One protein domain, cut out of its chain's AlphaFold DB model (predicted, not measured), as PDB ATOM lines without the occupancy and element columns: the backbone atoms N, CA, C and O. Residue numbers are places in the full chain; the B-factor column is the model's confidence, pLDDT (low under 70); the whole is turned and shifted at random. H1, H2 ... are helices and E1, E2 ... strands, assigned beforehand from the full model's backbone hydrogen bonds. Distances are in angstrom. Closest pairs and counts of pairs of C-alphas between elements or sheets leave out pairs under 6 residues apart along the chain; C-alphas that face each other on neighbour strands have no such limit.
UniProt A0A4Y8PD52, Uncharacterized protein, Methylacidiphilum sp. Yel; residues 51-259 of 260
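This is residues 51 to 259 of the 260 residues of an uncharacterized protein of Methylacidiphilum sp. Yel (UniProt A0A4Y8PD52). The chain winds in stacked turns, a solenoid with short parallel pairings between turns, and H2 covers the end by E1 and E2. Little regular structure: six helices and six strands, H1 H2 H3 H4 E1 H5 H6 E2 E3 E4 E5 E6, mixed, hold 70 of 209 printed residues. It is compact, radius of gyration of the C-alphas 16.4 A, spanning 45 by 37 by 25 A.

H1, residues 53 to 56, is close to but not clearly touching H5, residues 102 to 110; closest C-alphas 55 and 104, 6.6 A. H2, residues 61 to 71, comes closest to E1, residues 99 to 101, at C-alphas 63 and 100, 5.5 A. H3, residues 83 to 86, and H4, 88 to 93, meet only through their link. H5 and H6, 114 to 117, only just touch, only at the corner, with 3 pairs of C-alphas within 8 A; closest 108 and 114, 6.4 A. Parallel neighbours are E1 and E3, 129 to 131, N 100 to O 129 2.9 A; E2, 123 to 126, and E4, 145 to 148, N 125 to O 146 2.8 A; E5, 215 to 225, and E6, 241 to 247, N 216 to O 241 2.8 A. Every O i to N i+4 pair is within hydrogen-bond range in H2 and H5, but 0 of 2 in H4, with 2 of 3 i+3 pairs.

H1 begins at C-alpha 53 (21.884, -10.370, 5.135); E6 ends at C-alpha 247 (54.978, -27.634, -15.355). H2 is 15.5 A long; E5 bends by 133 degrees at residue 220.

The printed part has no cut; the E4 to E5 link is long, 66 residues. No printed residue is under 70 in pLDDT.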
ATOM      1  N   LEU A  51      26.611 -11.218  10.751       92.25
ATOM      2  CA  LEU A  51      26.332 -11.914   9.503       92.25
ATOM      3  C   LEU A  51      25.668 -10.958   8.493       92.25
ATOM      4  O   LEU A  51      24.585 -10.446   8.784       92.25
ATOM      5  N   PRO A  52      26.245 -10.785   7.291       93.12
ATOM      6  CA  PRO A  52      25.582 -10.107   6.183       93.12
ATOM      7  C   PRO A  52      24.226 -10.744   5.861       93.12
ATOM      8  O   PRO A  52      24.071 -11.970   5.946       93.12
ATOM      9  N   SER A  53      23.255  -9.934   5.442       91.75
ATOM     10  CA  SER A  53      21.884 -10.370   5.135       91.75
ATOM     11  C   SER A  53      21.840 -11.526   4.123       91.75
ATOM     12  O   SER A  53      21.060 -12.471   4.268       91.75
ATOM     13  N   GLU A  54      22.736 -11.509   3.135       91.44
ATOM     14  CA  GLU A  54      22.859 -12.511   2.068       91.44
ATOM     15  C   GLU A  54      23.374 -13.869   2.587       91.44
ATOM     16  O   GLU A  54      23.103 -14.934   2.011       91.44
ATOM     17  N   LEU A  55      24.139 -13.845   3.685       92.69
ATOM     18  CA  LEU A  55      24.601 -15.038   4.394       92.69
ATOM     19  C   LEU A  55      23.591 -15.492   5.446       92.69
ATOM     20  O   LEU A  55      23.461 -16.692   5.693       92.69
ATOM     21  N   GLN A  56      22.837 -14.566   6.035       91.75
ATOM     22  CA  GLN A  56      21.799 -14.885   7.007       91.75
ATOM     23  C   GLN A  56      20.642 -15.668   6.371       91.75
ATOM     24  O   GLN A  56      20.122 -16.616   6.972       91.75
ATOM     25  N   GLN A  57      20.269 -15.324   5.134       90.00
ATOM     26  CA  GLN A  57      19.268 -16.072   4.383       90.00
ATOM     27  C   GLN A  57      19.757 -17.502   4.104       90.00
ATOM     28  O   GLN A  57      20.818 -17.717   3.512       90.00
ATOM     29  N   GLY A  58      18.975 -18.497   4.528       87.62
ATOM     30  CA  GLY A  58      19.288 -19.912   4.306       87.62
ATOM     31  C   GLY A  58      20.401 -20.480   5.195       87.62
ATOM     32  O   GLY A  58      20.954 -21.519   4.850       87.62
ATOM     33  N   LEU A  59      20.731 -19.826   6.319       92.88
ATOM     34  CA  LEU A  59      21.744 -20.315   7.261       92.88
ATOM     35  C   LEU A  59      21.377 -21.701   7.829       92.88
ATOM     36  O   LEU A  59      20.388 -21.843   8.564       92.88
ATOM     37  N   THR A  60      22.181 -22.717   7.514       93.75
ATOM     38  CA  THR A  60      21.905 -24.118   7.884       93.75
ATOM     39  C   THR A  60      22.292 -24.422   9.338       93.75
ATOM     40  O   THR A  60      22.950 -23.626  10.011       93.75
ATOM     41  N   LEU A  61      21.881 -25.584   9.865       95.25
ATOM     42  CA  LEU A  61      22.353 -26.053  11.178       95.25
ATOM     43  C   LEU A  61      23.866 -26.313  11.176       95.25
ATOM     44  O   LEU A  61      24.539 -25.998  12.156       95.25
ATOM     45  N   ALA A  62      24.406 -26.816  10.063       97.12
ATOM     46  CA  ALA A  62      25.835 -27.039   9.890       97.12
ATOM     47  C   ALA A  62      26.629 -25.723   9.952       97.12
ATOM     48  O   ALA A  62      27.646 -25.630  10.636       97.12
ATOM     49  N   GLU A  63      26.121 -24.667   9.315       97.44
ATOM     50  CA  GLU A  63      26.744 -23.342   9.349       97.44
ATOM     51  C   GLU A  63      26.659 -22.693  10.735       97.44
ATOM     52  O   GLU A  63      27.619 -22.073  11.180       97.44
ATOM     53  N   ARG A  64      25.559 -22.883  11.474       96.00
ATOM     54  CA  ARG A  64      25.474 -22.433  12.878       96.00
ATOM     55  C   ARG A  64      26.496 -23.143  13.761       96.00
ATOM     56  O   ARG A  64      27.139 -22.488  14.576       96.00
ATOM     57  N   LYS A  65      26.674 -24.456  13.571       97.12
ATOM     58  CA  LYS A  65      27.718 -25.235  14.247       97.12
ATOM     59  C   LYS A  65      29.110 -24.695  13.915       97.12
ATOM     60  O   LYS A  65      29.897 -24.492  14.833       97.12
ATOM     61  N   LEU A  66      29.394 -24.406  12.639       97.62
ATOM     62  CA  LEU A  66      30.656 -23.781  12.227       97.62
ATOM     63  C   LEU A  66      30.892 -22.466  12.980       97.62
ATOM     64  O   LEU A  66      31.927 -22.315  13.618       97.62
ATOM     65  N   LEU A  67      29.923 -21.547  12.956       96.56
ATOM     66  CA  LEU A  67      30.037 -20.245  13.623       96.56
ATOM     67  C   LEU A  67      30.293 -20.392  15.129       96.56
ATOM     68  O   LEU A  67      31.172 -19.728  15.673       96.56
ATOM     69  N   GLN A  68      29.591 -21.313  15.791       95.38
ATOM     70  CA  GLN A  68      29.799 -21.605  17.207       95.38
ATOM     71  C   GLN A  68      31.207 -22.158  17.491       95.38
ATOM     72  O   GLN A  68      31.843 -21.748  18.461       95.38
ATOM     73  N   CYS A  69      31.707 -23.078  16.661       96.69
ATOM     74  CA  CYS A  69      33.055 -23.631  16.801       96.69
ATOM     75  C   CYS A  69      34.139 -22.567  16.591       96.69
ATOM     76  O   CYS A  69      35.092 -22.525  17.369       96.69
ATOM     77  N   VAL A  70      33.971 -21.684  15.600       96.00
ATOM     78  CA  VAL A  70      34.901 -20.575  15.332       96.00
ATOM     79  C   VAL A  70      35.002 -19.646  16.541       96.00
ATOM     80  O   VAL A  70      36.109 -19.363  16.992       96.00
ATOM     81  N   GLU A  71      33.866 -19.254  17.120       91.88
ATOM     82  CA  GLU A  71      33.822 -18.402  18.319       91.88
ATOM     83  C   GLU A  71      34.482 -19.058  19.539       91.88
ATOM     84  O   GLU A  71      35.076 -18.383  20.378       91.88
ATOM     85  N   GLN A  72      34.410 -20.387  19.638       94.12
ATOM     86  CA  GLN A  72      35.046 -21.153  20.711       94.12
ATOM     87  C   GLN A  72      36.515 -21.506  20.424       94.12
ATOM     88  O   GLN A  72      37.157 -22.128  21.273       94.12
ATOM     89  N   GLY A  73      37.042 -21.181  19.237       95.62
ATOM     90  CA  GLY A  73      38.375 -21.605  18.802       95.62
ATOM     91  C   GLY A  73      38.535 -23.128  18.697       95.62
ATOM     92  O   GLY A  73      39.624 -23.653  18.943       95.62
ATOM     93  N   LYS A  74      37.450 -23.847  18.385       97.31
ATOM     94  CA  LYS A  74      37.407 -25.313  18.253       97.31
ATOM     95  C   LYS A  74      37.288 -25.737  16.791       97.31
ATOM     96  O   LYS A  74      36.794 -24.990  15.952       97.31
ATOM     97  N   GLU A  75      37.692 -26.972  16.501       98.38
ATOM     98  CA  GLU A  75      37.443 -27.599  15.199       98.38
ATOM     99  C   GLU A  75      35.940 -27.859  15.008       98.38
ATOM    100  O   GLU A  75      35.265 -28.396  15.890       98.38
ATOM    101  N   ALA A  76      35.411 -27.460  13.853       98.44
ATOM    102  CA  ALA A  76      34.074 -27.823  13.407       98.44
ATOM    103  C   ALA A  76      34.146 -29.161  12.663       98.44
ATOM    104  O   ALA A  76      34.414 -29.206  11.462       98.44
ATOM    105  N   ASP A  77      33.939 -30.255  13.394       98.56
ATOM    106  CA  ASP A  77      33.993 -31.607  12.834       98.56
ATOM    107  C   ASP A  77      32.605 -32.095  12.398       98.56
ATOM    108  O   ASP A  77      31.687 -32.186  13.215       98.56
ATOM    109  N   PHE A  78      32.444 -32.390  11.110       98.31
ATOM    110  CA  PHE A  78      31.219 -32.882  10.471       98.31
ATOM    111  C   PHE A  78      31.296 -34.369  10.093       98.31
ATOM    112  O   PHE A  78      30.413 -34.868   9.393       98.31
ATOM    113  N   SER A  79      32.342 -35.074  10.527       97.12
ATOM    114  CA  SER A  79      32.497 -36.506  10.284       97.12
ATOM    115  C   SER A  79      31.458 -37.350  11.039       97.12
ATOM    116  O   SER A  79      30.927 -36.961  12.080       97.12
ATOM    117  N   SER A  80      31.146 -38.517  10.475       96.38
ATOM    118  CA  SER A  80      30.380 -39.576  11.138       96.38
ATOM    119  C   SER A  80      31.293 -40.403  12.037       96.38
ATOM    120  O   SER A  80      32.497 -40.494  11.797       96.38
ATOM    121  N   ALA A  81      30.706 -41.052  13.042       95.50
ATOM    122  CA  ALA A  81      31.407 -42.054  13.838       95.50
ATOM    123  C   ALA A  81      31.799 -43.286  12.999       95.50
ATOM    124  O   ALA A  81      32.792 -43.944  13.308       95.50
ATOM    125  N   ASP A  82      31.051 -43.583  11.930       95.88
ATOM    126  CA  ASP A  82      31.430 -44.604  10.959       95.88
ATOM    127  C   ASP A  82      32.470 -44.034   9.982       95.88
ATOM    128  O   ASP A  82      32.183 -43.175   9.143       95.88
ATOM    129  N   ALA A  83      33.705 -44.531  10.084       94.25
ATOM    130  CA  ALA A  83      34.815 -44.104   9.240       94.25
ATOM    131  C   ALA A  83      34.566 -44.347   7.739       94.25
ATOM    132  O   ALA A  83      35.093 -43.601   6.912       94.25
ATOM    133  N   SER A  84      33.754 -45.349   7.381       94.75
ATOM    134  CA  SER A  84      33.435 -45.661   5.982       94.75
ATOM    135  C   SER A  84      32.572 -44.583   5.313       94.75
ATOM    136  O   SER A  84      32.601 -44.436   4.089       94.75
ATOM    137  N   GLU A  85      31.877 -43.763   6.107       96.06
ATOM    138  CA  GLU A  85      31.045 -42.650   5.638       96.06
ATOM    139  C   GLU A  85      31.828 -41.338   5.460       96.06
ATOM    140  O   GLU A  85      31.255 -40.314   5.078       96.06
ATOM    141  N   ASN A  86      33.131 -41.330   5.760       97.25
ATOM    142  CA  ASN A  86      33.946 -40.112   5.822       97.25
ATOM    143  C   ASN A  86      34.891 -39.912   4.633       97.25
ATOM    144  O   ASN A  86      35.644 -38.940   4.633       97.25
ATOM    145  N   ASP A  87      34.838 -40.771   3.613       97.19
ATOM    146  CA  ASP A  87      35.583 -40.569   2.365       97.19
ATOM    147  C   ASP A  87      34.999 -39.386   1.564       97.19
ATOM    148  O   ASP A  87      33.860 -39.477   1.088       97.19
ATOM    149  N   PRO A  88      35.755 -38.290   1.346       97.38
ATOM    150  CA  PRO A  88      35.258 -37.129   0.610       97.38
ATOM    151  C   PRO A  88      34.953 -37.401  -0.864       97.38
ATOM    152  O   PRO A  88      34.210 -36.640  -1.480       97.38
ATOM    153  N   GLN A  89      35.453 -38.492  -1.454       95.75
ATOM    154  CA  GLN A  89      35.048 -38.900  -2.806       95.75
ATOM    155  C   GLN A  89      33.577 -39.340  -2.861       95.75
ATOM    156  O   GLN A  89      32.944 -39.255  -3.913       95.75
ATOM    157  N   GLN A  90      33.002 -39.755  -1.727       95.56
ATOM    158  CA  GLN A  90      31.600 -40.157  -1.600       95.56
ATOM    159  C   GLN A  90      30.677 -38.997  -1.187       95.56
ATOM    160  O   GLN A  90      29.548 -39.227  -0.753       95.56
ATOM    161  N   TRP A  91      31.114 -37.744  -1.353       94.50
ATOM    162  CA  TRP A  91      30.390 -36.531  -0.938       94.50
ATOM    163  C   TRP A  91      28.954 -36.408  -1.460       94.50
ATOM    164  O   TRP A  91      28.148 -35.659  -0.900       94.50
ATOM    165  N   SER A  92      28.608 -37.107  -2.543       94.75
ATOM    166  CA  SER A  92      27.239 -37.162  -3.065       94.75
ATOM    167  C   SER A  92      26.257 -37.776  -2.060       94.75
ATOM    168  O   SER A  92      25.073 -37.452  -2.106       94.75
ATOM    169  N   ARG A  93      26.751 -38.601  -1.126       95.56
ATOM    170  CA  ARG A  93      25.993 -39.214  -0.026       95.56
ATOM    171  C   ARG A  93      25.906 -38.321   1.216       95.56
ATOM    172  O   ARG A  93      25.095 -38.599   2.091       95.56
ATOM    173  N   TRP A  94      26.728 -37.275   1.312       96.25
ATOM    174  CA  TRP A  94      26.734 -36.369   2.463       96.25
ATOM    175  C   TRP A  94      25.543 -35.414   2.414       96.25
ATOM    176  O   TRP A  94      25.341 -34.697   1.423       96.25
ATOM    177  N   GLY A  95      24.770 -35.410   3.499       95.88
ATOM    178  CA  GLY A  95      23.547 -34.642   3.629       95.88
ATOM    179  C   GLY A  95      23.770 -33.185   4.060       95.88
ATOM    180  O   GLY A  95      24.906 -32.708   4.189       95.88
ATOM    181  N   PRO A  96      22.672 -32.433   4.260       95.56
ATOM    182  CA  PRO A  96      22.714 -31.019   4.637       95.56
ATOM    183  C   PRO A  96      23.393 -30.755   5.992       95.56
ATOM    184  O   PRO A  96      23.857 -29.643   6.239       95.56
ATOM    185  N   GLU A  97      23.490 -31.759   6.862       96.00
ATOM    186  CA  GLU A  97      24.176 -31.704   8.156       96.00
ATOM    187  C   GLU A  97      25.692 -31.502   8.050       96.00
ATOM    188  O   GLU A  97      26.305 -31.033   9.009       96.00
ATOM    189  N   ARG A  98      26.290 -31.797   6.887       97.50
ATOM    190  CA  ARG A  98      27.710 -31.538   6.596       97.50
ATOM    191  C   ARG A  98      27.926 -30.328   5.691       97.50
ATOM    192  O   ARG A  98      29.068 -30.014   5.359       97.50
ATOM    193  N   MET A  99      26.854 -29.682   5.235       97.69
ATOM    194  CA  MET A  99      26.914 -28.719   4.141       97.69
ATOM    195  C   MET A  99      27.075 -27.278   4.632       97.69
ATOM    196  O   MET A  99      26.192 -26.733   5.300       97.69
ATOM    197  N   ILE A 100      28.171 -26.639   4.229       98.00
ATOM    198  CA  ILE A 100      28.465 -25.223   4.485       98.00
ATOM    199  C   ILE A 100      28.712 -24.493   3.164       98.00
ATOM    200  O   ILE A 100      29.286 -25.053   2.232       98.00
ATOM    201  N   ARG A 101      28.271 -23.241   3.039       98.06
ATOM    202  CA  ARG A 101      28.481 -22.472   1.805       98.06
ATOM    203  C   ARG A 101      29.907 -21.929   1.739       98.06
ATOM    204  O   ARG A 101      30.392 -21.341   2.706       98.06
ATOM    205  N   GLY A 102      30.547 -22.022   0.573       98.06
ATOM    206  CA  GLY A 102      31.898 -21.485   0.370       98.06
ATOM    207  C   GLY A 102      31.988 -19.970   0.605       98.06
ATOM    208  O   GLY A 102      32.943 -19.489   1.214       98.06
ATOM    209  N   ARG A 103      30.927 -19.220   0.270       97.31
ATOM    210  CA  ARG A 103      30.818 -17.781   0.581       97.31
ATOM    211  C   ARG A 103      30.836 -17.451   2.079       97.31
ATOM    212  O   ARG A 103      31.316 -16.385   2.447       97.31
ATOM    213  N   LEU A 104      30.350 -18.349   2.944       97.69
ATOM    214  CA  LEU A 104      30.428 -18.161   4.396       97.69
ATOM    215  C   LEU A 104      31.877 -18.300   4.879       97.69
ATOM    216  O   LEU A 104      32.325 -17.493   5.687       97.69
ATOM    217  N   LEU A 105      32.611 -19.290   4.357       98.00
ATOM    218  CA  LEU A 105      34.036 -19.460   4.651       98.00
ATOM    219  C   LEU A 105      34.858 -18.263   4.169       98.00
ATOM    220  O   LEU A 105      35.688 -17.769   4.926       98.00
ATOM    221  N   CYS A 106      34.600 -17.770   2.953       98.06
ATOM    222  CA  CYS A 106      35.255 -16.568   2.436       98.06
ATOM    223  C   CYS A 106      35.012 -15.354   3.345       98.06
ATOM    224  O   CYS A 106      35.972 -14.710   3.771       98.06
ATOM    225  N   TRP A 107      33.751 -15.079   3.700       97.69
ATOM    226  CA  TRP A 107      33.412 -13.969   4.595       97.69
ATOM    227  C   TRP A 107      34.120 -14.086   5.941       97.69
ATOM    228  O   TRP A 107      34.770 -13.132   6.360       97.69
ATOM    229  N   LEU A 108      34.061 -15.265   6.573       97.25
ATOM    230  CA  LEU A 108      34.770 -15.502   7.825       97.25
ATOM    231  C   LEU A 108      36.250 -15.122   7.668       97.25
ATOM    232  O   LEU A 108      36.750 -14.290   8.417       97.25
ATOM    233  N   CYS A 109      36.919 -15.672   6.650       97.69
ATOM    234  CA  CYS A 109      38.359 -15.535   6.430       97.69
ATOM    235  C   CYS A 109      38.856 -14.116   6.116       97.69
ATOM    236  O   CYS A 109      40.052 -13.859   6.273       97.69
ATOM    237  N   THR A 110      37.986 -13.224   5.639       97.81
ATOM    238  CA  THR A 110      38.391 -11.938   5.038       97.81
ATOM    239  C   THR A 110      37.813 -10.712   5.749       97.81
ATOM    240  O   THR A 110      38.374  -9.619   5.646       97.81
ATOM    241  N   ASP A 111      36.730 -10.866   6.514       96.69
ATOM    242  CA  ASP A 111      36.091  -9.758   7.218       96.69
ATOM    243  C   ASP A 111      36.876  -9.366   8.487       96.69
ATOM    244  O   ASP A 111      36.987 -10.108   9.468       96.69
ATOM    245  N   ARG A 112      37.417  -8.142   8.495       95.50
ATOM    246  CA  ARG A 112      38.207  -7.612   9.622       95.50
ATOM    247  C   ARG A 112      37.384  -7.383  10.893       95.50
ATOM    248  O   ARG A 112      37.949  -7.346  11.987       95.50
ATOM    249  N   THR A 113      36.069  -7.215  10.780       93.75
ATOM    250  CA  THR A 113      35.174  -7.084  11.938       93.75
ATOM    251  C   THR A 113      35.036  -8.426  12.644       93.75
ATOM    252  O   THR A 113      35.113  -8.469  13.872       93.75
ATOM    253  N   VAL A 114      34.909  -9.504  11.865       92.88
ATOM    254  CA  VAL A 114      34.821 -10.901  12.322       92.88
ATOM    255  C   VAL A 114      36.134 -11.374  12.937       92.88
ATOM    256  O   VAL A 114      36.105 -12.069  13.949       92.88
ATOM    257  N   ALA A 115      37.276 -10.958  12.384       94.19
ATOM    258  CA  ALA A 115      38.602 -11.439  12.777       94.19
ATOM    259  C   ALA A 115      38.891 -11.384  14.289       94.19
ATOM    260  O   ALA A 115      39.595 -12.244  14.808       94.19
ATOM    261  N   ARG A 116      38.307 -10.424  15.024       93.19
ATOM    262  CA  ARG A 116      38.465 -10.308  16.489       93.19
ATOM    263  C   ARG A 116      37.840 -11.463  17.287       93.19
ATOM    264  O   ARG A 116      38.164 -11.629  18.457       93.19
ATOM    265  N   TYR A 117      36.927 -12.213  16.674       93.31
ATOM    266  CA  TYR A 117      36.235 -13.364  17.266       93.31
ATOM    267  C   TYR A 117      36.813 -14.699  16.796       93.31
ATOM    268  O   TYR A 117      36.339 -15.756  17.207       93.31
ATOM    269  N   VAL A 118      37.818 -14.665  15.921       95.31
ATOM    270  CA  VAL A 118      38.486 -15.860  15.415       95.31
ATOM    271  C   VAL A 118      39.763 -16.062  16.212       95.31
ATOM    272  O   VAL A 118      40.566 -15.146  16.377       95.31
ATOM    273  N   SER A 119      39.955 -17.274  16.731       95.19
ATOM    274  CA  SER A 119      41.168 -17.581  17.489       95.19
ATOM    275  C   SER A 119      42.425 -17.426  16.612       95.19
ATOM    276  O   SER A 119      42.353 -17.655  15.404       95.19
ATOM    277  N   PRO A 120      43.611 -17.169  17.191       93.94
ATOM    278  CA  PRO A 120      44.867 -17.129  16.434       93.94
ATOM    279  C   PRO A 120      45.202 -18.420  15.669       93.94
ATOM    280  O   PRO A 120      45.972 -18.380  14.713       93.94
ATOM    281  N   LYS A 121      44.618 -19.566  16.061       93.00
ATOM    282  CA  LYS A 121      44.742 -20.835  15.318       93.00
ATOM    283  C   LYS A 121      43.996 -20.811  13.979       93.00
ATOM    284  O   LYS A 121      44.203 -21.701  13.164       93.00
ATOM    285  N   GLY A 122      43.145 -19.810  13.764       97.19
ATOM    286  CA  GLY A 122      42.316 -19.663  12.581       97.19
ATOM    287  C   GLY A 122      41.073 -20.547  12.610       97.19
ATOM    288  O   GLY A 122      40.512 -20.816  13.677       97.19
ATOM    289  N   ILE A 123      40.632 -20.966  11.424       98.38
ATOM    290  CA  ILE A 123      39.427 -21.779  11.232       98.38
ATOM    291  C   ILE A 123      39.822 -23.214  10.909       98.38
ATOM    292  O   ILE A 123      40.527 -23.461   9.933       98.38
ATOM    293  N   CYS A 124      39.306 -24.155  11.699       98.62
ATOM    294  CA  CYS A 124      39.503 -25.589  11.507       98.62
ATOM    295  C   CYS A 124      38.158 -26.265  11.232       98.62
ATOM    296  O   CYS A 124      37.244 -26.195  12.055       98.62
ATOM    297  N   VAL A 125      38.050 -26.944  10.095       98.75
ATOM    298  CA  VAL A 125      36.872 -27.697   9.664       98.75
ATOM    299  C   VAL A 125      37.310 -29.082   9.215       98.75
ATOM    300  O   VAL A 125      38.302 -29.220   8.500       98.75
ATOM    301  N   ARG A 126      36.544 -30.105   9.591       98.75
ATOM    302  CA  ARG A 126      36.765 -31.489   9.166       98.75
ATOM    303  C   ARG A 126      35.485 -32.088   8.597       98.75
ATOM    304  O   ARG A 126      34.416 -31.877   9.156       98.75
ATOM    305  N   GLY A 127      35.581 -32.847   7.504       98.44
ATOM    306  CA  GLY A 127      34.470 -33.685   7.030       98.44
ATOM    307  C   GLY A 127      33.285 -32.928   6.418       98.44
ATOM    308  O   GLY A 127      32.187 -33.474   6.356       98.44
ATOM    309  N   ALA A 128      33.469 -31.666   6.017       98.44
ATOM    310  CA  ALA A 128      32.392 -30.834   5.483       98.44
ATOM    311  C   ALA A 128      32.226 -30.977   3.961       98.44
ATOM    312  O   ALA A 128      33.196 -31.141   3.222       98.44
ATOM    313  N   LYS A 129      30.994 -30.816   3.476       98.25
ATOM    314  CA  LYS A 129      30.691 -30.552   2.067       98.25
ATOM    315  C   LYS A 129      30.588 -29.048   1.862       98.25
ATOM    316  O   LYS A 129      29.767 -28.393   2.503       98.25
ATOM    317  N   ILE A 130      31.380 -28.506   0.953       98.25
ATOM    318  CA  ILE A 130      31.315 -27.092   0.606       98.25
ATOM    319  C   ILE A 130      30.386 -26.931  -0.594       98.25
ATOM    320  O   ILE A 130      30.568 -27.588  -1.613       98.25
ATOM    321  N   ALA A 131      29.366 -26.091  -0.449       96.81
ATOM    322  CA  ALA A 131      28.454 -25.744  -1.532       96.81
ATOM    323  C   ALA A 131      28.935 -24.476  -2.252       96.81
ATOM    324  O   ALA A 131      29.155 -23.445  -1.599       96.81
ATOM    325  N   GLY A 132      29.033 -24.542  -3.584       96.75
ATOM    326  CA  GLY A 132      29.622 -23.478  -4.396       96.75
ATOM    327  C   GLY A 132      31.138 -23.386  -4.212       96.75
ATOM    328  O   GLY A 132      31.756 -24.262  -3.624       96.75
ATOM    329  N   SER A 133      31.743 -22.312  -4.702       97.00
ATOM    330  CA  SER A 133      33.184 -22.034  -4.646       97.00
ATOM    331  C   SER A 133      33.606 -21.317  -3.353       97.00
ATOM    332  O   SER A 133      32.813 -20.632  -2.698       97.00
ATOM    333  N   ILE A 134      34.890 -21.442  -2.996       98.31
ATOM    334  CA  ILE A 134      35.552 -20.547  -2.030       98.31
ATOM    335  C   ILE A 134      36.333 -19.513  -2.839       98.31
ATOM    336  O   ILE A 134      37.355 -19.842  -3.440       98.31
ATOM    337  N   GLU A 135      35.844 -18.275  -2.871       97.75
ATOM    338  CA  GLU A 135      36.386 -17.212  -3.724       97.75
ATOM    339  C   GLU A 135      37.028 -16.116  -2.879       97.75
ATOM    340  O   GLU A 135      36.333 -15.308  -2.279       97.75
ATOM    341  N   CYS A 136      38.356 -16.095  -2.815       98.12
ATOM    342  CA  CYS A 136      39.148 -15.090  -2.102       98.12
ATOM    343  C   CYS A 136      40.105 -14.364  -3.065       98.12
ATOM    344  O   CYS A 136      41.206 -13.980  -2.669       98.12
ATOM    345  N   GLU A 137      39.726 -14.210  -4.340       98.38
ATOM    346  CA  GLU A 137      40.556 -13.514  -5.330       98.38
ATOM    347  C   GLU A 137      40.885 -12.088  -4.864       98.38
ATOM    348  O   GLU A 137      40.003 -11.319  -4.488       98.38
ATOM    349  N   GLY A 138      42.177 -11.749  -4.862       98.44
ATOM    350  CA  GLY A 138      42.680 -10.445  -4.422       98.44
ATOM    351  C   GLY A 138      42.519 -10.148  -2.926       98.44
ATOM    352  O   GLY A 138      42.869  -9.050  -2.492       98.44
ATOM    353  N   ALA A 139      41.995 -11.086  -2.133       98.38
ATOM    354  CA  ALA A 139      41.694 -10.861  -0.725       98.38
ATOM    355  C   ALA A 139      42.902 -11.116   0.192       98.38
ATOM    356  O   ALA A 139      43.847 -11.830  -0.152       98.38
ATOM    357  N   GLU A 140      42.840 -10.567   1.406       98.56
ATOM    358  CA  GLU A 140      43.707 -10.964   2.515       98.56
ATOM    359  C   GLU A 140      42.960 -11.979   3.392       98.56
ATOM    360  O   GLU A 140      41.977 -11.635   4.046       98.56
ATOM    361  N   VAL A 141      43.424 -13.229   3.405       98.38
ATOM    362  CA  VAL A 141      42.967 -14.266   4.334       98.38
ATOM    363  C   VAL A 141      43.732 -14.100   5.643       98.38
ATOM    364  O   VAL A 141      44.938 -14.351   5.722       98.38
ATOM    365  N   LEU A 142      43.015 -13.633   6.664       98.25
ATOM    366  CA  LEU A 142      43.592 -12.998   7.853       98.25
ATOM    367  C   LEU A 142      44.302 -13.975   8.805       98.25
ATOM    368  O   LEU A 142      45.156 -13.570   9.595       98.25
ATOM    369  N   TYR A 143      43.970 -15.260   8.733       97.75
ATOM    370  CA  TYR A 143      44.428 -16.297   9.659       97.75
ATOM    371  C   TYR A 143      44.536 -17.660   8.951       97.75
ATOM    372  O   TYR A 143      44.072 -17.792   7.817       97.75
ATOM    373  N   PRO A 144      45.154 -18.679   9.581       98.50
ATOM    374  CA  PRO A 144      45.232 -20.016   8.998       98.50
ATOM    375  C   PRO A 144      43.854 -20.625   8.713       98.50
ATOM    376  O   PRO A 144      42.912 -20.456   9.490       98.50
ATOM    377  N   LEU A 145      43.739 -21.369   7.618       98.56
ATOM    378  CA  LEU A 145      42.515 -22.079   7.257       98.56
ATOM    379  C   LEU A 145      42.837 -23.557   7.046       98.56
ATOM    380  O   LEU A 145      43.501 -23.928   6.082       98.56
ATOM    381  N   ALA A 146      42.346 -24.394   7.955       98.62
ATOM    382  CA  ALA A 146      42.447 -25.841   7.868       98.62
ATOM    383  C   ALA A 146      41.079 -26.427   7.509       98.62
ATOM    384  O   ALA A 146      40.197 -26.534   8.360       98.62
ATOM    385  N   LEU A 147      40.898 -26.810   6.248       98.69
ATOM    386  CA  LEU A 147      39.763 -27.594   5.773       98.69
ATOM    387  C   LEU A 147      40.273 -29.008   5.486       98.69
ATOM    388  O   LEU A 147      40.844 -29.264   4.434       98.69
ATOM    389  N   ARG A 148      40.076 -29.948   6.407       98.69
ATOM    390  CA  ARG A 148      40.573 -31.324   6.248       98.69
ATOM    391  C   ARG A 148      39.452 -32.267   5.864       98.69
ATOM    392  O   ARG A 148      38.337 -32.154   6.375       98.69
ATOM    393  N   HIS A 149      39.743 -33.232   4.999       98.44
ATOM    394  CA  HIS A 149      38.770 -34.245   4.577       98.44
ATOM    395  C   HIS A 149      37.427 -33.645   4.127       98.44
ATOM    396  O   HIS A 149      36.365 -34.171   4.446       98.44
ATOM    397  N   PHE A 150      37.457 -32.496   3.453       98.56
ATOM    398  CA  PHE A 150      36.259 -31.850   2.924       98.56
ATOM    399  C   PHE A 150      36.057 -32.210   1.455       98.56
ATOM    400  O   PHE A 150      36.991 -32.643   0.779       98.56
ATOM    401  N   ALA A 151      34.847 -31.983   0.955       98.44
ATOM    402  CA  ALA A 151      34.525 -32.117  -0.456       98.44
ATOM    403  C   ALA A 151      34.068 -30.780  -1.047       98.44
ATOM    404  O   ALA A 151      33.188 -30.128  -0.487       98.44
ATOM    405  N   LEU A 152      34.650 -30.395  -2.183       97.75
ATOM    406  CA  LEU A 152      34.369 -29.152  -2.904       97.75
ATOM    407  C   LEU A 152      34.441 -29.379  -4.430       97.75
ATOM    408  O   LEU A 152      35.505 -29.236  -5.046       97.75
ATOM    409  N   PRO A 153      33.315 -29.762  -5.057       93.06
ATOM    410  CA  PRO A 153      33.233 -30.052  -6.493       93.06
ATOM    411  C   PRO A 153      33.454 -28.861  -7.445       93.06
ATOM    412  O   PRO A 153      33.642 -29.091  -8.645       93.06
ATOM    413  N   GLU A 154      33.416 -27.626  -6.940       93.81
ATOM    414  CA  GLU A 154      33.526 -26.378  -7.708       93.81
ATOM    415  C   GLU A 154      34.950 -25.790  -7.699       93.81
ATOM    416  O   GLU A 154      35.427 -25.322  -8.730       93.81
ATOM    417  N   GLY A 155      35.665 -25.891  -6.574       95.19
ATOM    418  CA  GLY A 155      37.069 -25.484  -6.422       95.19
ATOM    419  C   GLY A 155      37.299 -24.205  -5.604       95.19
ATOM    420  O   GLY A 155      36.364 -23.578  -5.101       95.19
ATOM    421  N   ILE A 156      38.578 -23.851  -5.438       98.19
ATOM    422  CA  ILE A 156      39.049 -22.741  -4.591       98.19
ATOM    423  C   ILE A 156      39.793 -21.719  -5.448       98.19
ATOM    424  O   ILE A 156      40.745 -22.069  -6.148       98.19
ATOM    425  N   ILE A 157      39.406 -20.449  -5.344       98.44
ATOM    426  CA  ILE A 157      40.040 -19.333  -6.045       98.44
ATOM    427  C   ILE A 157      40.768 -18.459  -5.019       98.44
ATOM    428  O   ILE A 157      40.141 -17.762  -4.227       98.44
ATOM    429  N   LEU A 158      42.098 -18.491  -5.058       98.56
ATOM    430  CA  LEU A 158      43.014 -17.656  -4.272       98.56
ATOM    431  C   LEU A 158      43.868 -16.737  -5.160       98.56
ATOM    432  O   LEU A 158      44.819 -16.141  -4.673       98.56
ATOM    433  N   THR A 159      43.582 -16.630  -6.459       98.62
ATOM    434  CA  THR A 159      44.348 -15.793  -7.392       98.62
ATOM    435  C   THR A 159      44.589 -14.395  -6.807       98.62
ATOM    436  O   THR A 159      43.653 -13.742  -6.358       98.62
ATOM    437  N   ARG A 160      45.841 -13.925  -6.790       98.69
ATOM    438  CA  ARG A 160      46.265 -12.636  -6.198       98.69
ATOM    439  C   ARG A 160      45.966 -12.461  -4.698       98.69
ATOM    440  O   ARG A 160      46.055 -11.339  -4.203       98.69
ATOM    441  N   ALA A 161      45.623 -13.519  -3.969       98.75
ATOM    442  CA  ALA A 161      45.369 -13.427  -2.537       98.75
ATOM    443  C   ALA A 161      46.672 -13.325  -1.727       98.75
ATOM    444  O   ALA A 161      47.749 -13.757  -2.154       98.75
ATOM    445  N   ARG A 162      46.556 -12.808  -0.505       98.88
ATOM    446  CA  ARG A 162      47.549 -12.983   0.561       98.88
ATOM    447  C   ARG A 162      46.937 -13.860   1.639       98.88
ATOM    448  O   ARG A 162      45.848 -13.559   2.109       98.88
ATOM    449  N   ALA A 163      47.623 -14.914   2.048       98.56
ATOM    450  CA  ALA A 163      47.092 -15.884   2.993       98.56
ATOM    451  C   ALA A 163      48.150 -16.361   3.990       98.56
ATOM    452  O   ALA A 163      49.352 -16.300   3.729       98.56
ATOM    453  N   LYS A 164      47.691 -16.850   5.145       98.19
ATOM    454  CA  LYS A 164      48.508 -17.623   6.095       98.19
ATOM    455  C   LYS A 164      48.562 -19.094   5.655       98.19
ATOM    456  O   LYS A 164      48.271 -19.395   4.506       98.19
ATOM    457  N   THR A 165      48.923 -20.013   6.546       98.56
ATOM    458  CA  THR A 165      48.897 -21.456   6.256       98.56
ATOM    459  C   THR A 165      47.514 -21.926   5.795       98.56
ATOM    460  O   THR A 165      46.499 -21.597   6.416       98.56
ATOM    461  N   MET A 166      47.496 -22.726   4.730       98.62
ATOM    462  CA  MET A 166      46.309 -23.353   4.153       98.62
ATOM    463  C   MET A 166      46.478 -24.874   4.198       98.62
ATOM    464  O   MET A 166      47.361 -25.421   3.536       98.62
ATOM    465  N   ASP A 167      45.642 -25.559   4.975       98.75
ATOM    466  CA  ASP A 167      45.653 -27.019   5.108       98.75
ATOM    467  C   ASP A 167      44.385 -27.610   4.495       98.75
ATOM    468  O   ASP A 167      43.294 -27.480   5.046       98.75
ATOM    469  N   PHE A 168      44.555 -28.254   3.344       98.62
ATOM    470  CA  PHE A 168      43.529 -28.936   2.564       98.62
ATOM    471  C   PHE A 168      43.771 -30.450   2.500       98.62
ATOM    472  O   PHE A 168      43.392 -31.110   1.528       98.62
ATOM    473  N   SER A 169      44.415 -31.016   3.522       98.62
ATOM    474  CA  SER A 169      44.766 -32.436   3.568       98.62
ATOM    475  C   SER A 169      43.552 -33.373   3.489       98.62
ATOM    476  O   SER A 169      42.466 -33.112   4.019       98.62
ATOM    477  N   GLY A 170      43.742 -34.494   2.789       98.12
ATOM    478  CA  GLY A 170      42.758 -35.565   2.637       98.12
ATOM    479  C   GLY A 170      41.463 -35.154   1.938       98.12
ATOM    480  O   GLY A 170      40.475 -35.869   2.066       98.12
ATOM    481  N   SER A 171      41.425 -33.995   1.279       98.25
ATOM    482  CA  SER A 171      40.214 -33.416   0.689       98.25
ATOM    483  C   SER A 171      39.928 -33.921  -0.726       98.25
ATOM    484  O   SER A 171      40.787 -34.508  -1.377       98.25
ATOM    485  N   TYR A 172      38.712 -33.688  -1.215       98.06
ATOM    486  CA  TYR A 172      38.321 -33.909  -2.605       98.06
ATOM    487  C   TYR A 172      37.900 -32.578  -3.225       98.06
ATOM    488  O   TYR A 172      36.867 -32.013  -2.857       98.06
ATOM    489  N   VAL A 173      38.701 -32.061  -4.152       96.62
ATOM    490  CA  VAL A 173      38.553 -30.699  -4.678       96.62
ATOM    491  C   VAL A 173      38.638 -30.710  -6.199       96.62
ATOM    492  O   VAL A 173      39.391 -31.472  -6.797       96.62
ATOM    493  N   ARG A 174      37.872 -29.850  -6.871       94.62
ATOM    494  CA  ARG A 174      37.989 -29.710  -8.330       94.62
ATOM    495  C   ARG A 174      39.326 -29.131  -8.772       94.62
ATOM    496  O   ARG A 174      39.919 -29.633  -9.713       94.62
ATOM    497  N   GLY A 175      39.761 -28.057  -8.134       95.38
ATOM    498  CA  GLY A 175      40.950 -27.306  -8.509       95.38
ATOM    499  C   GLY A 175      41.277 -26.254  -7.459       95.38
ATOM    500  O   GLY A 175      40.415 -25.875  -6.658       95.38
ATOM    501  N   LEU A 176      42.528 -25.802  -7.467       97.75
ATOM    502  CA  LEU A 176      43.006 -24.699  -6.644       97.75
ATOM    503  C   LEU A 176      43.726 -23.700  -7.551       97.75
ATOM    504  O   LEU A 176      44.806 -23.978  -8.074       97.75
ATOM    505  N   TRP A 177      43.118 -22.527  -7.727       97.94
ATOM    506  CA  TRP A 177      43.664 -21.431  -8.520       97.94
ATOM    507  C   TRP A 177      44.315 -20.402  -7.613       97.94
ATOM    508  O   TRP A 177      43.642 -19.530  -7.079       97.94
ATOM    509  N   ALA A 178      45.627 -20.502  -7.442       98.12
ATOM    510  CA  ALA A 178      46.419 -19.662  -6.552       98.12
ATOM    511  C   ALA A 178      47.544 -18.927  -7.309       98.12
ATOM    512  O   ALA A 178      48.628 -18.683  -6.774       98.12
ATOM    513  N   ASN A 179      47.279 -18.501  -8.546       98.44
ATOM    514  CA  ASN A 179      48.217 -17.690  -9.325       98.44
ATOM    515  C   ASN A 179      48.496 -16.345  -8.635       98.44
ATOM    516  O   ASN A 179      47.565 -15.676  -8.192       98.44
ATOM    517  N   TRP A 180      49.761 -15.926  -8.580       98.50
ATOM    518  CA  TRP A 180      50.214 -14.692  -7.916       98.50
ATOM    519  C   TRP A 180      49.851 -14.594  -6.425       98.50
ATOM    520  O   TRP A 180      49.844 -13.500  -5.864       98.50
ATOM    521  N   THR A 181      49.538 -15.718  -5.777       98.69
ATOM    522  CA  THR A 181      49.223 -15.754  -4.341       98.69
ATOM    523  C   THR A 181      50.491 -15.607  -3.516       98.69
ATOM    524  O   THR A 181      51.526 -16.177  -3.865       98.69
ATOM    525  N   VAL A 182      50.402 -14.911  -2.384       98.88
ATOM    526  CA  VAL A 182      51.438 -14.932  -1.346       98.88
ATOM    527  C   VAL A 182      50.918 -15.703  -0.138       98.88
ATOM    528  O   VAL A 182      50.069 -15.206   0.599       98.88
ATOM    529  N   LEU A 183      51.445 -16.905   0.071       98.44
ATOM    530  CA  LEU A 183      51.243 -17.715   1.265       98.44
ATOM    531  C   LEU A 183      52.393 -17.473   2.240       98.44
ATOM    532  O   LEU A 183      53.559 -17.721   1.935       98.44
ATOM    533  N   GLU A 184      52.067 -16.957   3.419       98.44
ATOM    534  CA  GLU A 184      53.046 -16.666   4.469       98.44
ATOM    535  C   GLU A 184      53.467 -17.903   5.264       98.44
ATOM    536  O   GLU A 184      54.481 -17.850   5.954       98.44
ATOM    537  N   GLY A 185      52.709 -18.992   5.149       98.00
ATOM    538  CA  GLY A 185      53.024 -20.294   5.728       98.00
ATOM    539  C   GLY A 185      52.942 -21.399   4.680       98.00
ATOM    540  O   GLY A 185      53.285 -21.179   3.515       98.00
ATOM    541  N   ASP A 186      52.474 -22.567   5.106       98.62
ATOM    542  CA  ASP A 186      52.477 -23.784   4.290       98.62
ATOM    543  C   ASP A 186      51.228 -23.907   3.410       98.62
ATOM    544  O   ASP A 186      50.147 -23.408   3.747       98.62
ATOM    545  N   LEU A 187      51.373 -24.641   2.306       98.62
ATOM    546  CA  LEU A 187      50.265 -25.203   1.544       98.62
ATOM    547  C   LEU A 187      50.281 -26.725   1.697       98.62
ATOM    548  O   LEU A 187      51.138 -27.406   1.130       98.62
ATOM    549  N   VAL A 188      49.328 -27.262   2.457       98.69
ATOM    550  CA  VAL A 188      49.248 -28.696   2.760       98.69
ATOM    551  C   VAL A 188      48.107 -29.328   1.978       98.69
ATOM    552  O   VAL A 188      46.939 -29.069   2.236       98.69
ATOM    553  N   LEU A 189      48.452 -30.182   1.024       98.06
ATOM    554  CA  LEU A 189      47.551 -30.917   0.133       98.06
ATOM    555  C   LEU A 189      47.717 -32.439   0.290       98.06
ATOM    556  O   LEU A 189      47.317 -33.209  -0.583       98.06
ATOM    557  N   SER A 190      48.350 -32.890   1.374       97.94
ATOM    558  CA  SER A 190      48.697 -34.297   1.567       97.94
ATOM    559  C   SER A 190      47.459 -35.195   1.551       97.94
ATOM    560  O   SER A 190      46.443 -34.902   2.181       97.94
ATOM    561  N   GLY A 191      47.514 -36.284   0.786       97.12
ATOM    562  CA  GLY A 191      46.403 -37.224   0.613       97.12
ATOM    563  C   GLY A 191      45.152 -36.654  -0.072       97.12
ATOM    564  O   GLY A 191      44.134 -37.341  -0.121       97.12
ATOM    565  N   ALA A 192      45.183 -35.415  -0.573       97.12
ATOM    566  CA  ALA A 192      44.043 -34.814  -1.255       97.12
ATOM    567  C   ALA A 192      43.887 -35.355  -2.686       97.12
ATOM    568  O   ALA A 192      44.861 -35.723  -3.339       97.12
ATOM    569  N   THR A 193      42.657 -35.375  -3.188       96.75
ATOM    570  CA  THR A 193      42.312 -35.709  -4.571       96.75
ATOM    571  C   THR A 193      41.844 -34.455  -5.304       96.75
ATOM    572  O   THR A 193      40.863 -33.828  -4.907       96.75
ATOM    573  N   TYR A 194      42.516 -34.132  -6.402       94.50
ATOM    574  CA  TYR A 194      42.215 -33.017  -7.287       94.50
ATOM    575  C   TYR A 194      41.778 -33.528  -8.662       94.50
ATOM    576  O   TYR A 194      42.551 -34.190  -9.346       94.50
ATOM    577  N   LEU A 195      40.559 -33.198  -9.099       89.50
ATOM    578  CA  LEU A 195      40.039 -33.572 -10.431       89.50
ATOM    579  C   LEU A 195      40.376 -32.566 -11.546       89.50
ATOM    580  O   LEU A 195      39.700 -32.492 -12.576       89.50
ATOM    581  N   GLY A 196      41.341 -31.700 -11.299       85.06
ATOM    582  CA  GLY A 196      41.629 -30.560 -12.144       85.06
ATOM    583  C   GLY A 196      42.972 -29.973 -11.766       85.06
ATOM    584  O   GLY A 196      43.915 -30.702 -11.465       85.06
ATOM    585  N   GLU A 197      43.070 -28.650 -11.814       89.50
ATOM    586  CA  GLU A 197      44.371 -27.997 -11.895       89.50
ATOM    587  C   GLU A 197      44.858 -27.454 -10.545       89.50
ATOM    588  O   GLU A 197      44.188 -26.658  -9.881       89.50
ATOM    589  N   LEU A 198      46.066 -27.889 -10.189       95.19
ATOM    590  CA  LEU A 198      47.095 -27.235  -9.384       95.19
ATOM    591  C   LEU A 198      47.650 -25.922  -9.954       95.19
ATOM    592  O   LEU A 198      48.746 -25.990 -10.495       95.19
ATOM    593  N   GLN A 199      47.013 -24.749  -9.852       97.00
ATOM    594  CA  GLN A 199      47.619 -23.513 -10.393       97.00
ATOM    595  C   GLN A 199      48.327 -22.650  -9.334       97.00
ATOM    596  O   GLN A 199      47.699 -22.084  -8.444       97.00
ATOM    597  N   LEU A 200      49.642 -22.496  -9.486       97.62
ATOM    598  CA  LEU A 200      50.568 -21.759  -8.620       97.62
ATOM    599  C   LEU A 200      51.486 -20.813  -9.426       97.62
ATOM    600  O   LEU A 200      52.610 -20.532  -9.010       97.62
ATOM    601  N   ARG A 201      51.061 -20.326 -10.603       97.56
ATOM    602  CA  ARG A 201      51.890 -19.437 -11.443       97.56
ATOM    603  C   ARG A 201      52.340 -18.223 -10.643       97.56
ATOM    604  O   ARG A 201      51.499 -17.478 -10.144       97.56
ATOM    605  N   SER A 202      53.649 -18.000 -10.575       98.06
ATOM    606  CA  SER A 202      54.247 -16.873  -9.849       98.06
ATOM    607  C   SER A 202      53.762 -16.738  -8.397       98.06
ATOM    608  O   SER A 202      53.768 -15.639  -7.844       98.06
ATOM    609  N   ALA A 203      53.304 -17.833  -7.783       98.44
ATOM    610  CA  ALA A 203      52.934 -17.849  -6.377       98.44
ATOM    611  C   ALA A 203      54.196 -17.817  -5.505       98.44
ATOM    612  O   ALA A 203      55.229 -18.374  -5.872       98.44
ATOM    613  N   THR A 204      54.112 -17.181  -4.342       98.81
ATOM    614  CA  THR A 204      55.151 -17.228  -3.309       98.81
ATOM    615  C   THR A 204      54.618 -18.008  -2.118       98.81
ATOM    616  O   THR A 204      53.657 -17.570  -1.493       98.81
ATOM    617  N   ILE A 205      55.251 -19.129  -1.789       98.56
ATOM    618  CA  ILE A 205      54.975 -19.928  -0.593       98.56
ATOM    619  C   ILE A 205      56.195 -19.793   0.319       98.56
ATOM    620  O   ILE A 205      57.298 -20.224  -0.021       98.56
ATOM    621  N   ARG A 206      56.020 -19.123   1.461       98.56
ATOM    622  CA  ARG A 206      57.102 -18.896   2.433       98.56
ATOM    623  C   ARG A 206      57.365 -20.103   3.335       98.56
ATOM    624  O   ARG A 206      58.434 -20.167   3.931       98.56
ATOM    625  N   GLY A 207      56.410 -21.020   3.434       98.31
ATOM    626  CA  GLY A 207      56.573 -22.310   4.092       98.31
ATOM    627  C   GLY A 207      56.778 -23.452   3.099       98.31
ATOM    628  O   GLY A 207      57.331 -23.261   2.009       98.31
ATOM    629  N   ASP A 208      56.304 -24.628   3.491       98.44
ATOM    630  CA  ASP A 208      56.378 -25.865   2.723       98.44
ATOM    631  C   ASP A 208      55.200 -26.005   1.743       98.44
ATOM    632  O   ASP A 208      54.072 -25.572   2.000       98.44
ATOM    633  N   LEU A 209      55.450 -26.676   0.618       97.88
ATOM    634  CA  LEU A 209      54.419 -27.211  -0.269       97.88
ATOM    635  C   LEU A 209      54.372 -28.730  -0.095       97.88
ATOM    636  O   LEU A 209      55.249 -29.445  -0.579       97.88
ATOM    637  N   ASN A 210      53.342 -29.235   0.576       97.94
ATOM    638  CA  ASN A 210      53.200 -30.662   0.843       97.94
ATOM    639  C   ASN A 210      52.077 -31.270   0.001       97.94
ATOM    640  O   ASN A 210      50.906 -31.121   0.328       97.94
ATOM    641  N   CYS A 211      52.438 -32.016  -1.036       95.94
ATOM    642  CA  CYS A 211      51.523 -32.792  -1.874       95.94
ATOM    643  C   CYS A 211      51.712 -34.309  -1.680       95.94
ATOM    644  O   CYS A 211      51.377 -35.096  -2.570       95.94
ATOM    645  N   SER A 212      52.267 -34.741  -0.544       96.25
ATOM    646  CA  SER A 212      52.555 -36.157  -0.297       96.25
ATOM    647  C   SER A 212      51.284 -37.012  -0.336       96.25
ATOM    648  O   SER A 212      50.272 -36.694   0.286       96.25
ATOM    649  N   GLY A 213      51.302 -38.098  -1.108       96.00
ATOM    650  CA  GLY A 213      50.141 -38.971  -1.304       96.00
ATOM    651  C   GLY A 213      48.949 -38.323  -2.016       96.00
ATOM    652  O   GLY A 213      47.884 -38.937  -2.068       96.00
ATOM    653  N   ALA A 214      49.090 -37.103  -2.543       95.69
ATOM    654  CA  ALA A 214      48.025 -36.447  -3.285       95.69
ATOM    655  C   ALA A 214      47.780 -37.141  -4.633       95.69
ATOM    656  O   ALA A 214      48.690 -37.696  -5.256       95.69
ATOM    657  N   ARG A 215      46.537 -37.082  -5.106       95.31
ATOM    658  CA  ARG A 215      46.105 -37.629  -6.390       95.31
ATOM    659  C   ARG A 215      45.587 -36.506  -7.274       95.31
ATOM    660  O   ARG A 215      44.667 -35.803  -6.880       95.31
ATOM    661  N   PHE A 216      46.139 -36.356  -8.468       92.25
ATOM    662  CA  PHE A 216      45.689 -35.383  -9.457       92.25
ATOM    663  C   PHE A 216      45.208 -36.094 -10.720       92.25
ATOM    664  O   PHE A 216      45.925 -36.906 -11.304       92.25
ATOM    665  N   GLU A 217      44.003 -35.767 -11.164       91.12
ATOM    666  CA  GLU A 217      43.360 -36.353 -12.335       91.12
ATOM    667  C   GLU A 217      42.876 -35.238 -13.264       91.12
ATOM    668  O   GLU A 217      41.819 -34.654 -13.057       91.12
ATOM    669  N   ASN A 218      43.650 -34.950 -14.307       87.88
ATOM    670  CA  ASN A 218      43.264 -34.060 -15.398       87.88
ATOM    671  C   ASN A 218      43.867 -34.572 -16.721       87.88
ATOM    672  O   ASN A 218      44.812 -33.978 -17.247       87.88
ATOM    673  N   PRO A 219      43.362 -35.696 -17.268       83.69
ATOM    674  CA  PRO A 219      44.025 -36.423 -18.356       83.69
ATOM    675  C   PRO A 219      44.170 -35.611 -19.650       83.69
ATOM    676  O   PRO A 219      45.039 -35.901 -20.466       83.69
ATOM    677  N   SER A 220      43.327 -34.596 -19.850       81.50
ATOM    678  CA  SER A 220      43.340 -33.717 -21.023       81.50
ATOM    679  C   SER A 220      44.037 -32.372 -20.789       81.50
ATOM    680  O   SER A 220      44.022 -31.524 -21.682       81.50
ATOM    681  N   GLY A 221      44.588 -32.134 -19.599       85.69
ATOM    682  CA  GLY A 221      45.084 -30.823 -19.192       85.69
ATOM    683  C   GLY A 221      46.277 -30.904 -18.252       85.69
ATOM    684  O   GLY A 221      46.988 -31.910 -18.204       85.69
ATOM    685  N   TYR A 222      46.520 -29.817 -17.521       84.94
ATOM    686  CA  TYR A 222      47.596 -29.781 -16.542       84.94
ATOM    687  C   TYR A 222      47.094 -30.175 -15.156       84.94
ATOM    688  O   TYR A 222      46.055 -29.703 -14.702       84.94
ATOM    689  N   ILE A 223      47.857 -31.006 -14.458       90.50
ATOM    690  CA  ILE A 223      47.616 -31.343 -13.052       90.50
ATOM    691  C   ILE A 223      48.311 -30.362 -12.102       90.50
ATOM    692  O   ILE A 223      47.784 -30.065 -11.034       90.50
ATOM    693  N   LEU A 224      49.461 -29.816 -12.510       90.75
ATOM    694  CA  LEU A 224      50.252 -28.861 -11.734       90.75
ATOM    695  C   LEU A 224      50.896 -27.825 -12.662       90.75
ATOM    696  O   LEU A 224      51.645 -28.167 -13.573       90.75
ATOM    697  N   LEU A 225      50.626 -26.550 -12.406       93.19
ATOM    698  CA  LEU A 225      51.150 -25.382 -13.105       93.19
ATOM    699  C   LEU A 225      51.756 -24.424 -12.083       93.19
ATOM    700  O   LEU A 225      51.063 -23.550 -11.574       93.19
ATOM    701  N   ALA A 226      53.055 -24.525 -11.828       94.12
ATOM    702  CA  ALA A 226      53.777 -23.599 -10.959       94.12
ATOM    703  C   ALA A 226      54.896 -22.819 -11.682       94.12
ATOM    704  O   ALA A 226      55.992 -22.681 -11.131       94.12
ATOM    705  N   PRO A 227      54.693 -22.302 -12.916       95.31
ATOM    706  CA  PRO A 227      55.756 -21.571 -13.584       95.31
ATOM    707  C   PRO A 227      56.090 -20.285 -12.822       95.31
ATOM    708  O   PRO A 227      55.196 -19.500 -12.491       95.31
ATOM    709  N   GLY A 228      57.376 -20.080 -12.543       95.69
ATOM    710  CA  GLY A 228      57.872 -18.938 -11.771       95.69
ATOM    711  C   GLY A 228      57.452 -18.918 -10.298       95.69
ATOM    712  O   GLY A 228      57.549 -17.863  -9.675       95.69
ATOM    713  N   ALA A 229      56.931 -20.021  -9.748       97.56
ATOM    714  CA  ALA A 229      56.610 -20.100  -8.324       97.56
ATOM    715  C   ALA A 229      57.884 -20.035  -7.467       97.56
ATOM    716  O   ALA A 229      58.922 -20.556  -7.859       97.56
ATOM    717  N   SER A 230      57.804 -19.429  -6.287       98.25
ATOM    718  CA  SER A 230      58.894 -19.387  -5.312       98.25
ATOM    719  C   SER A 230      58.451 -20.094  -4.038       98.25
ATOM    720  O   SER A 230      57.513 -19.636  -3.385       98.25
ATOM    721  N   ILE A 231      59.100 -21.205  -3.696       98.06
ATOM    722  CA  ILE A 231      58.874 -21.956  -2.463       98.06
ATOM    723  C   ILE A 231      60.131 -21.851  -1.600       98.06
ATOM    724  O   ILE A 231      61.221 -22.254  -2.005       98.06
ATOM    725  N   THR A 232      59.979 -21.269  -0.412       98.19
ATOM    726  CA  THR A 232      61.088 -21.100   0.543       98.19
ATOM    727  C   THR A 232      61.367 -22.399   1.297       98.19
ATOM    728  O   THR A 232      62.522 -22.759   1.500       98.19
ATOM    729  N   GLY A 233      60.313 -23.113   1.696       97.00
ATOM    730  CA  GLY A 233      60.423 -24.391   2.383       97.00
ATOM    731  C   GLY A 233      60.668 -25.573   1.447       97.00
ATOM    732  O   GLY A 233      61.134 -25.440   0.310       97.00
ATOM    733  N   ASN A 234      60.349 -26.759   1.950       96.88
ATOM    734  CA  ASN A 234      60.428 -28.007   1.210       96.88
ATOM    735  C   ASN A 234      59.233 -28.171   0.266       96.88
ATOM    736  O   ASN A 234      58.126 -27.695   0.522       96.88
ATOM    737  N   VAL A 235      59.454 -28.923  -0.806       96.38
ATOM    738  CA  VAL A 235      58.402 -29.418  -1.692       96.38
ATOM    739  C   VAL A 235      58.344 -30.933  -1.551       96.38
ATOM    740  O   VAL A 235      59.273 -31.628  -1.959       96.38
ATOM    741  N   ASP A 236      57.265 -31.457  -0.972       96.19
ATOM    742  CA  ASP A 236      57.067 -32.897  -0.778       96.19
ATOM    743  C   ASP A 236      56.060 -33.460  -1.781       96.19
ATOM    744  O   ASP A 236      54.868 -33.163  -1.719       96.19
ATOM    745  N   LEU A 237      56.548 -34.286  -2.705       92.62
ATOM    746  CA  LEU A 237      55.769 -34.946  -3.756       92.62
ATOM    747  C   LEU A 237      55.778 -36.475  -3.609       92.62
ATOM    748  O   LEU A 237      55.389 -37.184  -4.537       92.62
ATOM    749  N   ARG A 238      56.247 -37.018  -2.478       93.25
ATOM    750  CA  ARG A 238      56.322 -38.475  -2.281       93.25
ATOM    751  C   ARG A 238      54.943 -39.104  -2.410       93.25
ATOM    752  O   ARG A 238      53.979 -38.606  -1.829       93.25
ATOM    753  N   TRP A 239      54.851 -40.220  -3.130       92.69
ATOM    754  CA  TRP A 239      53.586 -40.934  -3.362       92.69
ATOM    755  C   TRP A 239      52.528 -40.144  -4.145       92.69
ATOM    756  O   TRP A 239      51.377 -40.585  -4.204       92.69
ATOM    757  N   LEU A 240      52.885 -39.000  -4.741       89.94
ATOM    758  CA  LEU A 240      51.978 -38.254  -5.603       89.94
ATOM    759  C   LEU A 240      51.627 -39.098  -6.830       89.94
ATOM    760  O   LEU A 240      52.496 -39.655  -7.501       89.94
ATOM    761  N   ARG A 241      50.333 -39.178  -7.142       90.69
ATOM    762  CA  ARG A 241      49.824 -39.848  -8.343       90.69
ATOM    763  C   ARG A 241      49.181 -38.808  -9.243       90.69
ATOM    764  O   ARG A 241      48.267 -38.119  -8.811       90.69
ATOM    765  N   GLY A 242      49.641 -38.695 -10.483       84.50
ATOM    766  CA  GLY A 242      49.162 -37.690 -11.426       84.50
ATOM    767  C   GLY A 242      48.833 -38.288 -12.788       84.50
ATOM    768  O   GLY A 242      49.637 -39.038 -13.334       84.50
ATOM    769  N   TRP A 243      47.675 -37.935 -13.345       84.00
ATOM    770  CA  TRP A 243      47.321 -38.168 -14.747       84.00
ATOM    771  C   TRP A 243      47.026 -36.837 -15.434       84.00
ATOM    772  O   TRP A 243      45.958 -36.263 -15.242       84.00
ATOM    773  N   GLY A 244      47.980 -36.358 -16.228       81.38
ATOM    774  CA  GLY A 244      47.937 -35.097 -16.966       81.38
ATOM    775  C   GLY A 244      49.345 -34.520 -17.104       81.38
ATOM    776  O   GLY A 244      50.318 -35.208 -16.802       81.38
ATOM    777  N   CYS A 245      49.453 -33.274 -17.558       77.69
ATOM    778  CA  CYS A 245      50.734 -32.585 -17.718       77.69
ATOM    779  C   CYS A 245      51.125 -31.790 -16.460       77.69
ATOM    780  O   CYS A 245      50.287 -31.152 -15.823       77.69
ATOM    781  N   GLU A 246      52.412 -31.725 -16.148       83.62
ATOM    782  CA  GLU A 246      52.966 -30.890 -15.085       83.62
ATOM    783  C   GLU A 246      53.976 -29.866 -15.627       83.62
ATOM    784  O   GLU A 246      54.730 -30.124 -16.565       83.62
ATOM    785  N   SER A 247      53.993 -28.668 -15.041       84.06
ATOM    786  CA  SER A 247      54.978 -27.634 -15.355       84.06
ATOM    787  C   SER A 247      55.416 -26.895 -14.098       84.06
ATOM    788  O   SER A 247      54.634 -26.195 -13.457       84.06
ATOM    789  N   LEU A 248      56.707 -27.018 -13.792       82.25
ATOM    790  CA  LEU A 248      57.419 -26.290 -12.736       82.25
ATOM    791  C   LEU A 248      58.450 -25.318 -13.340       82.25
ATOM    792  O   LEU A 248      59.472 -25.013 -12.733       82.25
ATOM    793  N   MET A 249      58.233 -24.873 -14.582       84.31
ATOM    794  CA  MET A 249      59.230 -24.103 -15.329       84.31
ATOM    795  C   MET A 249      59.609 -22.802 -14.608       84.31
ATOM    796  O   MET A 249      58.768 -21.933 -14.386       84.31
ATOM    797  N   GLY A 250      60.892 -22.647 -14.279       84.06
ATOM    798  CA  GLY A 250      61.390 -21.466 -13.572       84.06
ATOM    799  C   GLY A 250      60.910 -21.357 -12.122       84.06
ATOM    800  O   GLY A 250      61.030 -20.282 -11.542       84.06
ATOM    801  N   ALA A 251      60.349 -22.427 -11.547       92.00
ATOM    802  CA  ALA A 251      60.073 -22.469 -10.120       92.00
ATOM    803  C   ALA A 251      61.393 -22.464  -9.332       92.00
ATOM    804  O   ALA A 251      62.330 -23.187  -9.671       92.00
ATOM    805  N   ASN A 252      61.458 -21.648  -8.285       94.62
ATOM    806  CA  ASN A 252      62.575 -21.581  -7.356       94.62
ATOM    807  C   ASN A 252      62.187 -22.297  -6.061       94.62
ATOM    808  O   ASN A 252      61.207 -21.916  -5.424       94.62
ATOM    809  N   ILE A 253      62.941 -23.327  -5.685       94.88
ATOM    810  CA  ILE A 253      62.751 -24.079  -4.443       94.88
ATOM    811  C   ILE A 253      64.030 -23.909  -3.625       94.88
ATOM    812  O   ILE A 253      65.095 -24.335  -4.068       94.88
ATOM    813  N   GLN A 254      63.927 -23.259  -2.464       95.31
ATOM    814  CA  GLN A 254      65.076 -23.035  -1.581       95.31
ATOM    815  C   GLN A 254      65.311 -24.203  -0.617       95.31
ATOM    816  O   GLN A 254      66.459 -24.482  -0.273       95.31
ATOM    817  N   GLY A 255      64.243 -24.879  -0.181       93.50
ATOM    818  CA  GLY A 255      64.330 -26.109   0.598       93.50
ATOM    819  C   GLY A 255      64.578 -27.344  -0.269       93.50
ATOM    820  O   GLY A 255      65.051 -27.269  -1.403       93.50
ATOM    821  N   ASN A 256      64.243 -28.516   0.268       93.88
ATOM    822  CA  ASN A 256      64.441 -29.781  -0.434       93.88
ATOM    823  C   ASN A 256      63.239 -30.135  -1.312       93.88
ATOM    824  O   ASN A 256      62.089 -29.962  -0.909       93.88
ATOM    825  N   LEU A 257      63.511 -30.728  -2.475       91.19
ATOM    826  CA  LEU A 257      62.509 -31.431  -3.269       91.19
ATOM    827  C   LEU A 257      62.523 -32.919  -2.890       91.19
ATOM    828  O   LEU A 257      63.498 -33.618  -3.158       91.19
ATOM    829  N   LEU A 258      61.446 -33.400  -2.267       90.31
ATOM    830  CA  LEU A 258      61.277 -34.798  -1.876       90.31
ATOM    831  C   LEU A 258      60.391 -35.507  -2.907       90.31
ATOM    832  O   LEU A 258      59.193 -35.243  -2.990       90.31
ATOM    833  N   CYS A 259      60.966 -36.422  -3.688       86.94
ATOM    834  CA  CYS A 259      60.246 -37.230  -4.675       86.94
ATOM    835  C   CYS A 259      60.703 -38.697  -4.617       86.94
ATOM    836  O   CYS A 259      61.894 -38.961  -4.469       86.94
TER     837      CYS A 259